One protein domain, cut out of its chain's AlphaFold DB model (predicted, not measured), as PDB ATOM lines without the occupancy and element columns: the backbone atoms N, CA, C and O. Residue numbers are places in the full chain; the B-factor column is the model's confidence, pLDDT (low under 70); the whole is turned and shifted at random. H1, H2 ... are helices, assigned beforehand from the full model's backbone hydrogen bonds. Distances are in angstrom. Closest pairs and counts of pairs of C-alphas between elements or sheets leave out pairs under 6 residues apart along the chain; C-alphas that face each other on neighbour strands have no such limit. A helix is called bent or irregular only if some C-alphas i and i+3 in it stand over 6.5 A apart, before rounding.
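What this domain is: This is residues 2 to 86 of the 282 residues of the protein "Unconventional myosin-Ih" of Liparis tanakae (Tanaka's snailfish) (UniProt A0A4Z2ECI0). A long, loose rod is made by two helices, H3 and H2, that run the same way with H3 shifted onward along the long axis, while H1 meets the beginning of H2 with its last turns in an L-shaped corner and sticks out with residues 2 to 10. Between H2 and H3 the stretch of residues 45 to 60 loops out and folds back. The 85 printed residues hold three named helices, H1, H2 and H3 in chain order, and no named strand; the class is all helix. The whole is loose, with a radius of gyration of the C-alphas of 17.3 A and spans of 59 by 27 by 19 A.

How they stand to each other: Begin at the longest helix, H3, residues 61 to 84. It is irregular, with C-alphas 62 and 65 7.9 A apart, and has a kink of 28 degrees near residue 68. Look next at H2, residues 28 to 44: it is close to H3 but not clearly touching, the closest C-alphas being those of Arg 35 and Leu 63 at 7.4 A. Their lines stand at a shallow tilt of 28 degrees, the same way. Further out, H1, residues 2 to 17, touches H2 with residues 12 to 16 alone, against residues 28 to 31 of H2; the closest C-alphas, of Gly 15 and Tyr 30, are 5.3 A apart. These two lines are about perpendicular, at 83 degrees. H1 and H3 are apart. In H1 and H2 every O i to N i+4 pair is within hydrogen-bond range; in H3 18 of 20 are.

Where its parts are: Find C-alpha 61 at (157.885, 161.715, 158.050); from there H3 runs 34.8 A to C-alpha 84 at (184.687, 152.063, 178.023). H2 runs 24.6 A from Ser 28 to Gly 44. H1 starts at C-alpha 2, (145.642, 138.637, 139.493), and runs 23.1 A to Met 17.

The domain as a whole: Look to Thr 3 and Leu 86 for the two C-alphas farthest apart, 59.9 A. The printed part has no cut. The link from H2 to H3, 16 residues, is long; that from H1 to H2, 10 residues, is short. Mean pLDDT of the printed part is 88.6, and residues 2 to 8 are under 70.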
ATOM      1  N   PHE A   2     145.686 137.205 139.856       49.91
ATOM      2  CA  PHE A   2     145.642 138.637 139.493       49.91
ATOM      3  C   PHE A   2     144.736 139.514 140.383       49.91
ATOM      4  O   PHE A   2     145.139 140.602 140.787       49.91
ATOM      5  N   THR A   3     143.550 139.032 140.761       54.81
ATOM      6  CA  THR A   3     142.562 139.772 141.577       54.81
ATOM      7  C   THR A   3     143.047 140.057 143.001       54.81
ATOM      8  O   THR A   3     142.858 141.157 143.517       54.81
ATOM      9  N   ALA A   4     143.740 139.096 143.621       53.28
ATOM     10  CA  ALA A   4     144.323 139.260 144.954       53.28
ATOM     11  C   ALA A   4     145.473 140.284 144.952       53.28
ATOM     12  O   ALA A   4     145.566 141.117 145.851       53.28
ATOM     13  N   MET A   5     146.305 140.275 143.904       55.22
ATOM     14  CA  MET A   5     147.412 141.223 143.750       55.22
ATOM     15  C   MET A   5     146.909 142.660 143.505       55.22
ATOM     16  O   MET A   5     147.471 143.615 144.044       55.22
ATOM     17  N   PHE A   6     145.809 142.817 142.760       61.34
ATOM     18  CA  PHE A   6     145.137 144.106 142.558       61.34
ATOM     19  C   PHE A   6     144.539 144.660 143.860       61.34
ATOM     20  O   PHE A   6     144.773 145.820 144.201       61.34
ATOM     21  N   HIS A   7     143.831 143.826 144.629       62.25
ATOM     22  CA  HIS A   7     143.222 144.235 145.899       62.25
ATOM     23  C   HIS A   7     144.272 144.702 146.923       62.25
ATOM     24  O   HIS A   7     144.088 145.716 147.599       62.25
ATOM     25  N   HIS A   8     145.419 144.017 146.977       64.75
ATOM     26  CA  HIS A   8     146.522 144.369 147.872       64.75
ATOM     27  C   HIS A   8     147.187 145.709 147.506       64.75
ATOM     28  O   HIS A   8     147.546 146.487 148.393       64.75
ATOM     29  N   ARG A   9     147.313 146.013 146.203       72.00
ATOM     30  CA  ARG A   9     147.832 147.306 145.719       72.00
ATOM     31  C   ARG A   9     146.894 148.465 146.057       72.00
ATOM     32  O   ARG A   9     147.364 149.493 146.536       72.00
ATOM     33  N   PHE A  10     145.585 148.291 145.871       77.50
ATOM     34  CA  PHE A  10     144.596 149.324 146.204       77.50
ATOM     35  C   PHE A  10     144.568 149.651 147.702       77.50
ATOM     36  O   PHE A  10     144.556 150.827 148.068       77.50
ATOM     37  N   ARG A  11     144.645 148.635 148.573       78.88
ATOM     38  CA  ARG A  11     144.756 148.839 150.029       78.88
ATOM     39  C   ARG A  11     146.017 149.611 150.414       78.88
ATOM     40  O   ARG A  11     145.939 150.550 151.199       78.88
ATOM     41  N   PHE A  12     147.162 149.285 149.813       82.81
ATOM     42  CA  PHE A  12     148.420 149.980 150.096       82.81
ATOM     43  C   PHE A  12     148.397 151.457 149.663       82.81
ATOM     44  O   PHE A  12     148.864 152.321 150.405       82.81
ATOM     45  N   ILE A  13     147.810 151.766 148.499       84.44
ATOM     46  CA  ILE A  13     147.632 153.149 148.019       84.44
ATOM     47  C   ILE A  13     146.703 153.929 148.958       84.44
ATOM     48  O   ILE A  13     147.032 155.046 149.358       84.44
ATOM     49  N   LYS A  14     145.581 153.328 149.375       85.56
ATOM     50  CA  LYS A  14     144.653 153.943 150.337       85.56
ATOM     51  C   LYS A  14     145.334 154.224 151.685       85.56
ATOM     52  O   LYS A  14     145.169 155.309 152.251       85.56
ATOM     53  N   GLY A  15     146.174 153.299 152.153       86.06
ATOM     54  CA  GLY A  15     147.004 153.488 153.343       86.06
ATOM     55  C   GLY A  15     148.057 154.592 153.188       86.06
ATOM     56  O   GLY A  15     148.262 155.379 154.111       86.06
ATOM     57  N   TYR A  16     148.674 154.724 152.008       85.38
ATOM     58  CA  TYR A  16     149.592 155.826 151.698       85.38
ATOM     59  C   TYR A  16     148.888 157.189 151.723       85.38
ATOM     60  O   TYR A  16     149.428 158.155 152.270       85.38
ATOM     61  N   MET A  17     147.684 157.288 151.152       86.44
ATOM     62  CA  MET A  17     146.904 158.531 151.133       86.44
ATOM     63  C   MET A  17     146.523 158.991 152.547       86.44
ATOM     64  O   MET A  17     146.524 160.185 152.823       86.44
ATOM     65  N   THR A  18     146.279 158.049 153.460       85.75
ATOM     66  CA  THR A  18     145.855 158.308 154.849       85.75
ATOM     67  C   THR A  18     146.998 158.213 155.872       85.75
ATOM     68  O   THR A  18     146.761 158.123 157.078       85.75
ATOM     69  N   ARG A  19     148.259 158.274 155.416       81.88
ATOM     70  CA  ARG A  19     149.471 158.108 156.249       81.88
ATOM     71  C   ARG A  19     149.657 159.152 157.355       81.88
ATOM     72  O   ARG A  19     150.424 158.906 158.280       81.88
ATOM     73  N   GLY A  20     149.023 160.319 157.225       79.88
ATOM     74  CA  GLY A  20     149.069 161.400 158.217       79.88
ATOM     75  C   GLY A  20     147.974 161.311 159.284       79.88
ATOM     76  O   GLY A  20     148.005 162.074 160.242       79.88
ATOM     77  N   HIS A  21     147.005 160.406 159.127       84.81
ATOM     78  CA  HIS A  21     145.922 160.217 160.091       84.81
ATOM     79  C   HIS A  21     146.348 159.285 161.230       84.81
ATOM     80  O   HIS A  21     147.308 158.518 161.107       84.81
ATOM     81  N   ALA A  22     145.589 159.303 162.330       84.12
ATOM     82  CA  ALA A  22     145.706 158.287 163.370       84.12
ATOM     83  C   ALA A  22     145.559 156.874 162.774       84.12
ATOM     84  O   ALA A  22     144.952 156.677 161.715       84.12
ATOM     85  N   LYS A  23     146.139 155.877 163.448       86.19
ATOM     86  CA  LYS A  23     146.098 154.488 162.980       86.19
ATOM     87  C   LYS A  23     144.642 154.023 162.847       86.19
ATOM     88  O   LYS A  23     143.907 154.027 163.829       86.19
ATOM     89  N   ASN A  24     144.263 153.572 161.658       86.44
ATOM     90  CA  ASN A  24     142.962 152.993 161.339       86.44
ATOM     91  C   ASN A  24     143.150 151.700 160.521       86.44
ATOM     92  O   ASN A  24     144.277 151.283 160.246       86.44
ATOM     93  N   THR A  25     142.052 151.043 160.152       84.50
ATOM     94  CA  THR A  25     142.063 149.813 159.339       84.50
ATOM     95  C   THR A  25     142.646 150.014 157.939       84.50
ATOM     96  O   THR A  25     143.208 149.077 157.380       84.50
ATOM     97  N   ASP A  26     142.558 151.224 157.383       83.81
ATOM     98  CA  ASP A  26     143.034 151.533 156.032       83.81
ATOM     99  C   ASP A  26     144.553 151.784 155.970       83.81
ATOM    100  O   ASP A  26     145.191 151.447 154.974       83.81
ATOM    101  N   ASN A  27     145.160 152.361 157.016       87.38
ATOM    102  CA  ASN A  27     146.584 152.724 157.037       87.38
ATOM    103  C   ASN A  27     147.474 151.782 157.864       87.38
ATOM    104  O   ASN A  27     148.701 151.895 157.791       87.38
ATOM    105  N   SER A  28     146.907 150.839 158.621       88.38
ATOM    106  CA  SER A  28     147.670 149.988 159.542       88.38
ATOM    107  C   SER A  28     148.747 149.148 158.853       88.38
ATOM    108  O   SER A  28     149.869 149.075 159.357       88.38
ATOM    109  N   GLU A  29     148.427 148.540 157.707       88.31
ATOM    110  CA  GLU A  29     149.369 147.716 156.936       88.31
ATOM    111  C   GLU A  29     150.492 148.570 156.333       88.31
ATOM    112  O   GLU A  29     151.670 148.224 156.442       88.31
ATOM    113  N   TYR A  30     150.143 149.734 155.772       88.94
ATOM    114  CA  TYR A  30     151.112 150.683 155.226       88.94
ATOM    115  C   TYR A  30     152.080 151.184 156.309       88.94
ATOM    116  O   TYR A  30     153.297 151.145 156.124       88.94
ATOM    117  N   LEU A  31     151.568 151.605 157.471       90.50
ATOM    118  CA  LEU A  31     152.399 152.085 158.579       90.50
ATOM    119  C   LEU A  31     153.319 150.987 159.128       90.50
ATOM    120  O   LEU A  31     154.481 151.269 159.431       90.50
ATOM    121  N   ALA A  32     152.833 149.746 159.242       90.69
ATOM    122  CA  ALA A  32     153.650 148.604 159.651       90.69
ATOM    123  C   ALA A  32     154.783 148.339 158.649       90.69
ATOM    124  O   ALA A  32     155.943 148.219 159.053       90.69
ATOM    125  N   PHE A  33     154.469 148.350 157.350       92.25
ATOM    126  CA  PHE A  33     155.457 148.211 156.286       92.25
ATOM    127  C   PHE A  33     156.515 149.320 156.338       92.25
ATOM    128  O   PHE A  33     157.708 149.024 156.334       92.25
ATOM    129  N   VAL A  34     156.110 150.593 156.439       92.19
ATOM    130  CA  VAL A  34     157.043 151.734 156.497       92.19
ATOM    131  C   VAL A  34     157.968 151.637 157.712       92.19
ATOM    132  O   VAL A  34     159.175 151.842 157.578       92.19
ATOM    133  N   ARG A  35     157.425 151.273 158.882       94.00
ATOM    134  CA  ARG A  35     158.196 151.034 160.116       94.00
ATOM    135  C   ARG A  35     159.233 149.935 159.931       94.00
ATOM    136  O   ARG A  35     160.415 150.162 160.183       94.00
ATOM    137  N   GLN A  36     158.806 148.764 159.465       94.62
ATOM    138  CA  GLN A  36     159.690 147.616 159.281       94.62
ATOM    139  C   GLN A  36     160.755 147.883 158.212       94.62
ATOM    140  O   GLN A  36     161.926 147.569 158.419       94.62
ATOM    141  N   ASN A  37     160.370 148.490 157.087       94.62
ATOM    142  CA  ASN A  37     161.286 148.828 156.004       94.62
ATOM    143  C   ASN A  37     162.364 149.808 156.483       94.62
ATOM    144  O   ASN A  37     163.552 149.552 156.287       94.62
ATOM    145  N   TYR A  38     161.962 150.879 157.181       95.12
ATOM    146  CA  TYR A  38     162.903 151.857 157.717       95.12
ATOM    147  C   TYR A  38     163.890 151.224 158.704       95.12
ATOM    148  O   TYR A  38     165.094 151.408 158.555       95.12
ATOM    149  N   LEU A  39     163.408 150.433 159.668       95.50
ATOM    150  CA  LEU A  39     164.273 149.793 160.665       95.50
ATOM    151  C   LEU A  39     165.238 148.774 160.040       95.50
ATOM    152  O   LEU A  39     166.417 148.755 160.398       95.50
ATOM    153  N   SER A  40     164.776 147.969 159.081       95.19
ATOM    154  CA  SER A  40     165.625 147.010 158.359       95.19
ATOM    155  C   SER A  40     166.725 147.711 157.566       95.19
ATOM    156  O   SER A  40     167.891 147.317 157.636       95.19
ATOM    157  N   ARG A  41     166.381 148.796 156.863       95.19
ATOM    158  CA  ARG A  41     167.363 149.616 156.146       95.19
ATOM    159  C   ARG A  41     168.337 150.290 157.099       95.19
ATOM    160  O   ARG A  41     169.531 150.311 156.810       95.19
ATOM    161  N   LEU A  42     167.842 150.844 158.205       94.88
ATOM    162  CA  LEU A  42     168.660 151.524 159.201       94.88
ATOM    163  C   LEU A  42     169.683 150.561 159.805       94.88
ATOM    164  O   LEU A  42     170.861 150.893 159.835       94.88
ATOM    165  N   LYS A  43     169.258 149.348 160.186       93.75
ATOM    166  CA  LYS A  43     170.136 148.281 160.690       93.75
ATOM    167  C   LYS A  43     171.303 147.990 159.740       93.75
ATOM    168  O   LYS A  43     172.421 147.800 160.208       93.75
ATOM    169  N   GLY A  44     171.046 147.959 158.432       93.50
ATOM    170  CA  GLY A  44     172.067 147.698 157.414       93.50
ATOM    171  C   GLY A  44     173.027 148.864 157.145       93.50
ATOM    172  O   GLY A  44     174.080 148.640 156.568       93.50
ATOM    173  N   ASN A  45     172.690 150.090 157.562       93.75
ATOM    174  CA  ASN A  45     173.485 151.292 157.284       93.75
ATOM    175  C   ASN A  45     173.651 152.146 158.547       93.75
ATOM    176  O   ASN A  45     173.388 153.350 158.550       93.75
ATOM    177  N   LEU A  46     174.034 151.512 159.655       95.19
ATOM    178  CA  LEU A  46     174.399 152.244 160.861       95.19
ATOM    179  C   LEU A  46     175.790 152.879 160.686       95.19
ATOM    180  O   LEU A  46     176.685 152.224 160.142       95.19
ATOM    181  N   PRO A  47     176.009 154.101 161.204       95.44
ATOM    182  CA  PRO A  47     177.346 154.681 161.304       95.44
ATOM    183  C   PRO A  47     178.310 153.732 162.026       95.44
ATOM    184  O   PRO A  47     177.966 153.193 163.084       95.44
ATOM    185  N   GLN A  48     179.507 153.546 161.463       93.00
ATOM    186  CA  GLN A  48     180.516 152.602 161.977       93.00
ATOM    187  C   GLN A  48     181.495 153.247 162.964       93.00
ATOM    188  O   GLN A  48     182.152 152.558 163.741       93.00
ATOM    189  N   THR A  49     181.604 154.577 162.948       93.19
ATOM    190  CA  THR A  49     182.497 155.318 163.842       93.19
ATOM    191  C   THR A  49     181.755 156.453 164.534       93.19
ATOM    192  O   THR A  49     180.745 156.959 164.051       93.19
ATOM    193  N   VAL A  50     182.285 156.903 165.674       93.00
ATOM    194  CA  VAL A  50     181.728 158.047 166.414       93.00
ATOM    195  C   VAL A  50     181.778 159.340 165.585       93.00
ATOM    196  O   VAL A  50     180.943 160.226 165.795       93.00
ATOM    197  N   LEU A  51     182.737 159.450 164.659       93.62
ATOM    198  CA  LEU A  51     182.963 160.631 163.823       93.62
ATOM    199  C   LEU A  51     182.094 160.660 162.566       93.62
ATOM    200  O   LEU A  51     181.846 161.738 162.038       93.62
ATOM    201  N   ASP A  52     181.603 159.512 162.107       93.44
ATOM    202  CA  ASP A  52     180.656 159.456 161.000       93.44
ATOM    203  C   ASP A  52     179.340 160.105 161.436       93.44
ATOM    204  O   ASP A  52     178.660 159.579 162.317       93.44
ATOM    205  N   LYS A  53     178.998 161.259 160.853       89.12
ATOM    206  CA  LYS A  53     177.748 162.001 161.106       89.12
ATOM    207  C   LYS A  53     176.789 162.005 159.917       89.12
ATOM    208  O   LYS A  53     175.691 162.536 160.042       89.12
ATOM    209  N   THR A  54     177.193 161.433 158.788       90.38
ATOM    210  CA  THR A  54     176.515 161.592 157.495       90.38
ATOM    211  C   THR A  54     175.753 160.344 157.073       90.38
ATOM    212  O   THR A  54     174.800 160.449 156.312       90.38
ATOM    213  N   THR A  55     176.122 159.168 157.585       93.06
ATOM    214  CA  THR A  55     175.524 157.882 157.177       93.06
ATOM    215  C   THR A  55     174.089 157.676 157.683       93.06
ATOM    216  O   THR A  55     173.390 156.767 157.238       93.06
ATOM    217  N   TRP A  56     173.607 158.507 158.613       94.75
ATOM    218  CA  TRP A  56     172.266 158.342 159.173       94.75
ATOM    219  C   TRP A  56     171.171 158.597 158.126       94.75
ATOM    220  O   TRP A  56     171.000 159.716 157.650       94.75
ATOM    221  N   GLN A  57     170.402 157.558 157.795       91.38
ATOM    222  CA  GLN A  57     169.380 157.625 156.748       91.38
ATOM    223  C   GLN A  57     168.226 158.567 157.095       91.38
ATOM    224  O   GLN A  57     167.639 158.480 158.180       91.38
ATOM    225  N   THR A  58     167.829 159.368 156.102       93.06
ATOM    226  CA  THR A  58     166.631 160.208 156.149       93.06
ATOM    227  C   THR A  58     165.389 159.356 156.442       93.06
ATOM    228  O   THR A  58     165.097 158.420 155.689       93.06
ATOM    229  N   PRO A  59     164.654 159.642 157.529       94.31
ATOM    230  CA  PRO A  59     163.473 158.875 157.886       94.31
ATOM    231  C   PRO A  59     162.236 159.296 157.080       94.31
ATOM    232  O   PRO A  59     162.115 160.454 156.680       94.31
ATOM    233  N   PRO A  60     161.256 158.393 156.903       92.56
ATOM    234  CA  PRO A  60     159.893 158.777 156.551       92.56
ATOM    235  C   PRO A  60     159.318 159.753 157.588       92.56
ATOM    236  O   PRO A  60     159.593 159.606 158.778       92.56
ATOM    237  N   ALA A  61     158.455 160.685 157.167       90.50
ATOM    238  CA  ALA A  61     157.885 161.715 158.050       90.50
ATOM    239  C   ALA A  61     157.243 161.139 159.328       90.50
ATOM    240  O   ALA A  61     157.462 161.654 160.420       90.50
ATOM    241  N   VAL A  62     156.537 160.009 159.211       89.88
ATOM    242  CA  VAL A  62     155.867 159.338 160.344       89.88
ATOM    243  C   VAL A  62     156.841 158.747 161.380       89.88
ATOM    244  O   VAL A  62     156.416 158.335 162.455       89.88
ATOM    245  N   LEU A  63     158.138 158.672 161.057       93.25
ATOM    246  CA  LEU A  63     159.209 158.130 161.902       93.25
ATOM    247  C   LEU A  63     160.294 159.162 162.218       93.25
ATOM    248  O   LEU A  63     161.341 158.779 162.734       93.25
ATOM    249  N   ALA A  64     160.082 160.447 161.913       94.25
ATOM    250  CA  ALA A  64     161.090 161.483 162.132       94.25
ATOM    251  C   ALA A  64     161.552 161.534 163.600       94.25
ATOM    252  O   ALA A  64     162.749 161.472 163.881       94.25
ATOM    253  N   GLU A  65     160.603 161.537 164.539       95.62
ATOM    254  CA  GLU A  65     160.894 161.524 165.976       95.62
ATOM    255  C   GLU A  65     161.599 160.230 166.411       95.62
ATOM    256  O   GLU A  65     162.641 160.265 167.066       95.62
ATOM    257  N   THR A  66     161.080 159.072 165.991       94.81
ATOM    258  CA  THR A  66     161.676 157.765 166.308       94.81
ATOM    259  C   THR A  66     163.108 157.659 165.788       94.81
ATOM    260  O   THR A  66     163.988 157.169 166.492       94.81
ATOM    261  N   SER A  67     163.359 158.137 164.570       96.62
ATOM    262  CA  SER A  67     164.687 158.176 163.965       96.62
ATOM    263  C   SER A  67     165.658 159.008 164.790       96.62
ATOM    264  O   SER A  67     166.758 158.544 165.076       96.62
ATOM    265  N   GLU A  68     165.245 160.193 165.239       96.50
ATOM    266  CA  GLU A  68     166.092 161.060 166.056       96.50
ATOM    267  C   GLU A  68     166.408 160.434 167.425       96.50
ATOM    268  O   GLU A  68     167.556 160.480 167.881       96.50
ATOM    269  N   LEU A  69     165.431 159.778 168.062       97.81
ATOM    270  CA  LEU A  69     165.649 159.033 169.306       97.81
ATOM    271  C   LEU A  69     166.644 157.881 169.111       97.81
ATOM    272  O   LEU A  69     167.605 157.755 169.877       97.81
ATOM    273  N   LEU A  70     166.455 157.075 168.061       96.62
ATOM    274  CA  LEU A  70     167.356 155.975 167.716       96.62
ATOM    275  C   LEU A  70     168.762 156.479 167.387       96.62
ATOM    276  O   LEU A  70     169.740 155.882 167.835       96.62
ATOM    277  N   ARG A  71     168.876 157.607 166.679       96.19
ATOM    278  CA  ARG A  71     170.154 158.248 166.351       96.19
ATOM    279  C   ARG A  71     170.908 158.609 167.615       96.19
ATOM    280  O   ARG A  71     172.054 158.196 167.797       96.19
ATOM    281  N   ARG A  72     170.256 159.337 168.525       96.06
ATOM    282  CA  ARG A  72     170.843 159.724 169.817       96.06
ATOM    283  C   ARG A  72     171.272 158.503 170.620       96.06
ATOM    284  O   ARG A  72     172.377 158.501 171.163       96.06
ATOM    285  N   LEU A  73     170.429 157.474 170.682       97.00
ATOM    286  CA  LEU A  73     170.726 156.239 171.402       97.00
ATOM    287  C   LEU A  73     171.934 155.506 170.799       97.00
ATOM    288  O   LEU A  73     172.846 155.144 171.545       97.00
ATOM    289  N   HIS A  74     171.990 155.366 169.471       95.88
ATOM    290  CA  HIS A  74     173.101 154.728 168.757       95.88
ATOM    291  C   HIS A  74     174.425 155.452 169.007       95.88
ATOM    292  O   HIS A  74     175.381 154.833 169.470       95.88
ATOM    293  N   TYR A  75     174.483 156.775 168.809       96.25
ATOM    294  CA  TYR A  75     175.714 157.535 169.070       96.25
ATOM    295  C   TYR A  75     176.129 157.496 170.543       96.25
ATOM    296  O   TYR A  75     177.318 157.357 170.826       96.25
ATOM    297  N   ARG A  76     175.183 157.564 171.491       96.56
ATOM    298  CA  ARG A  76     175.490 157.417 172.926       96.56
ATOM    299  C   ARG A  76     176.085 156.045 173.233       96.56
ATOM    300  O   ARG A  76     177.066 155.966 173.968       96.56
ATOM    301  N   LEU A  77     175.524 154.980 172.662       96.06
ATOM    302  CA  LEU A  77     176.043 153.623 172.816       96.06
ATOM    303  C   LEU A  77     177.440 153.488 172.201       96.06
ATOM    304  O   LEU A  77     178.328 152.940 172.850       96.06
ATOM    305  N   MET A  78     177.657 154.018 170.995       96.38
ATOM    306  CA  MET A  78     178.968 154.009 170.339       96.38
ATOM    307  C   MET A  78     180.022 154.738 171.170       96.38
ATOM    308  O   MET A  78     181.103 154.196 171.384       96.38
ATOM    309  N   VAL A  79     179.704 155.930 171.687       96.50
ATOM    310  CA  VAL A  79     180.616 156.688 172.557       96.50
ATOM    311  C   VAL A  79     180.924 155.902 173.827       96.50
ATOM    312  O   VAL A  79     182.092 155.760 174.174       96.50
ATOM    313  N   ARG A  80     179.910 155.343 174.500       96.50
ATOM    314  CA  ARG A  80     180.115 154.532 175.712       96.50
ATOM    315  C   ARG A  80     180.988 153.311 175.448       96.50
ATOM    316  O   ARG A  80     181.903 153.061 176.222       96.50
ATOM    317  N   ARG A  81     180.738 152.580 174.357       95.69
ATOM    318  CA  ARG A  81     181.551 151.420 173.959       95.69
ATOM    319  C   ARG A  81     182.983 151.821 173.636       95.69
ATOM    320  O   ARG A  81     183.905 151.163 174.095       95.69
ATOM    321  N   TYR A  82     183.166 152.909 172.890       95.25
ATOM    322  CA  TYR A  82     184.491 153.418 172.557       95.25
ATOM    323  C   TYR A  82     185.261 153.818 173.817       95.25
ATOM    324  O   TYR A  82     186.337 153.290 174.058       95.25
ATOM    325  N   VAL A  83     184.692 154.689 174.656       93.94
ATOM    326  CA  VAL A  83     185.352 155.186 175.873       93.94
ATOM    327  C   VAL A  83     185.581 154.065 176.887       93.94
ATOM    328  O   VAL A  83     186.666 153.983 177.455       93.94
ATOM    329  N   GLY A  84     184.591 153.194 177.096       94.44
ATOM    330  CA  GLY A  84     184.687 152.063 178.023       94.44
ATOM    331  C   GLY A  84     185.622 150.947 177.550       94.44
ATOM    332  O   GLY A  84     186.121 150.194 178.376       94.44
ATOM    333  N   GLY A  85     185.888 150.849 176.244       94.56
ATOM    334  CA  GLY A  85     186.821 149.876 175.669       94.56
ATOM    335  C   GLY A  85     188.285 150.332 175.636       94.56
ATOM    336  O   GLY A  85     189.147 149.564 175.211       94.56
ATOM    337  N   LEU A  86     188.597 151.570 176.035       96.00
ATOM    338  CA  LEU A  86     189.976 152.066 176.067       96.00
ATOM    339  C   LEU A  86     190.684 151.641 177.358       96.00
ATOM    340  O   LEU A  86     190.218 151.934 178.456       96.00
TER     341      LEU A  86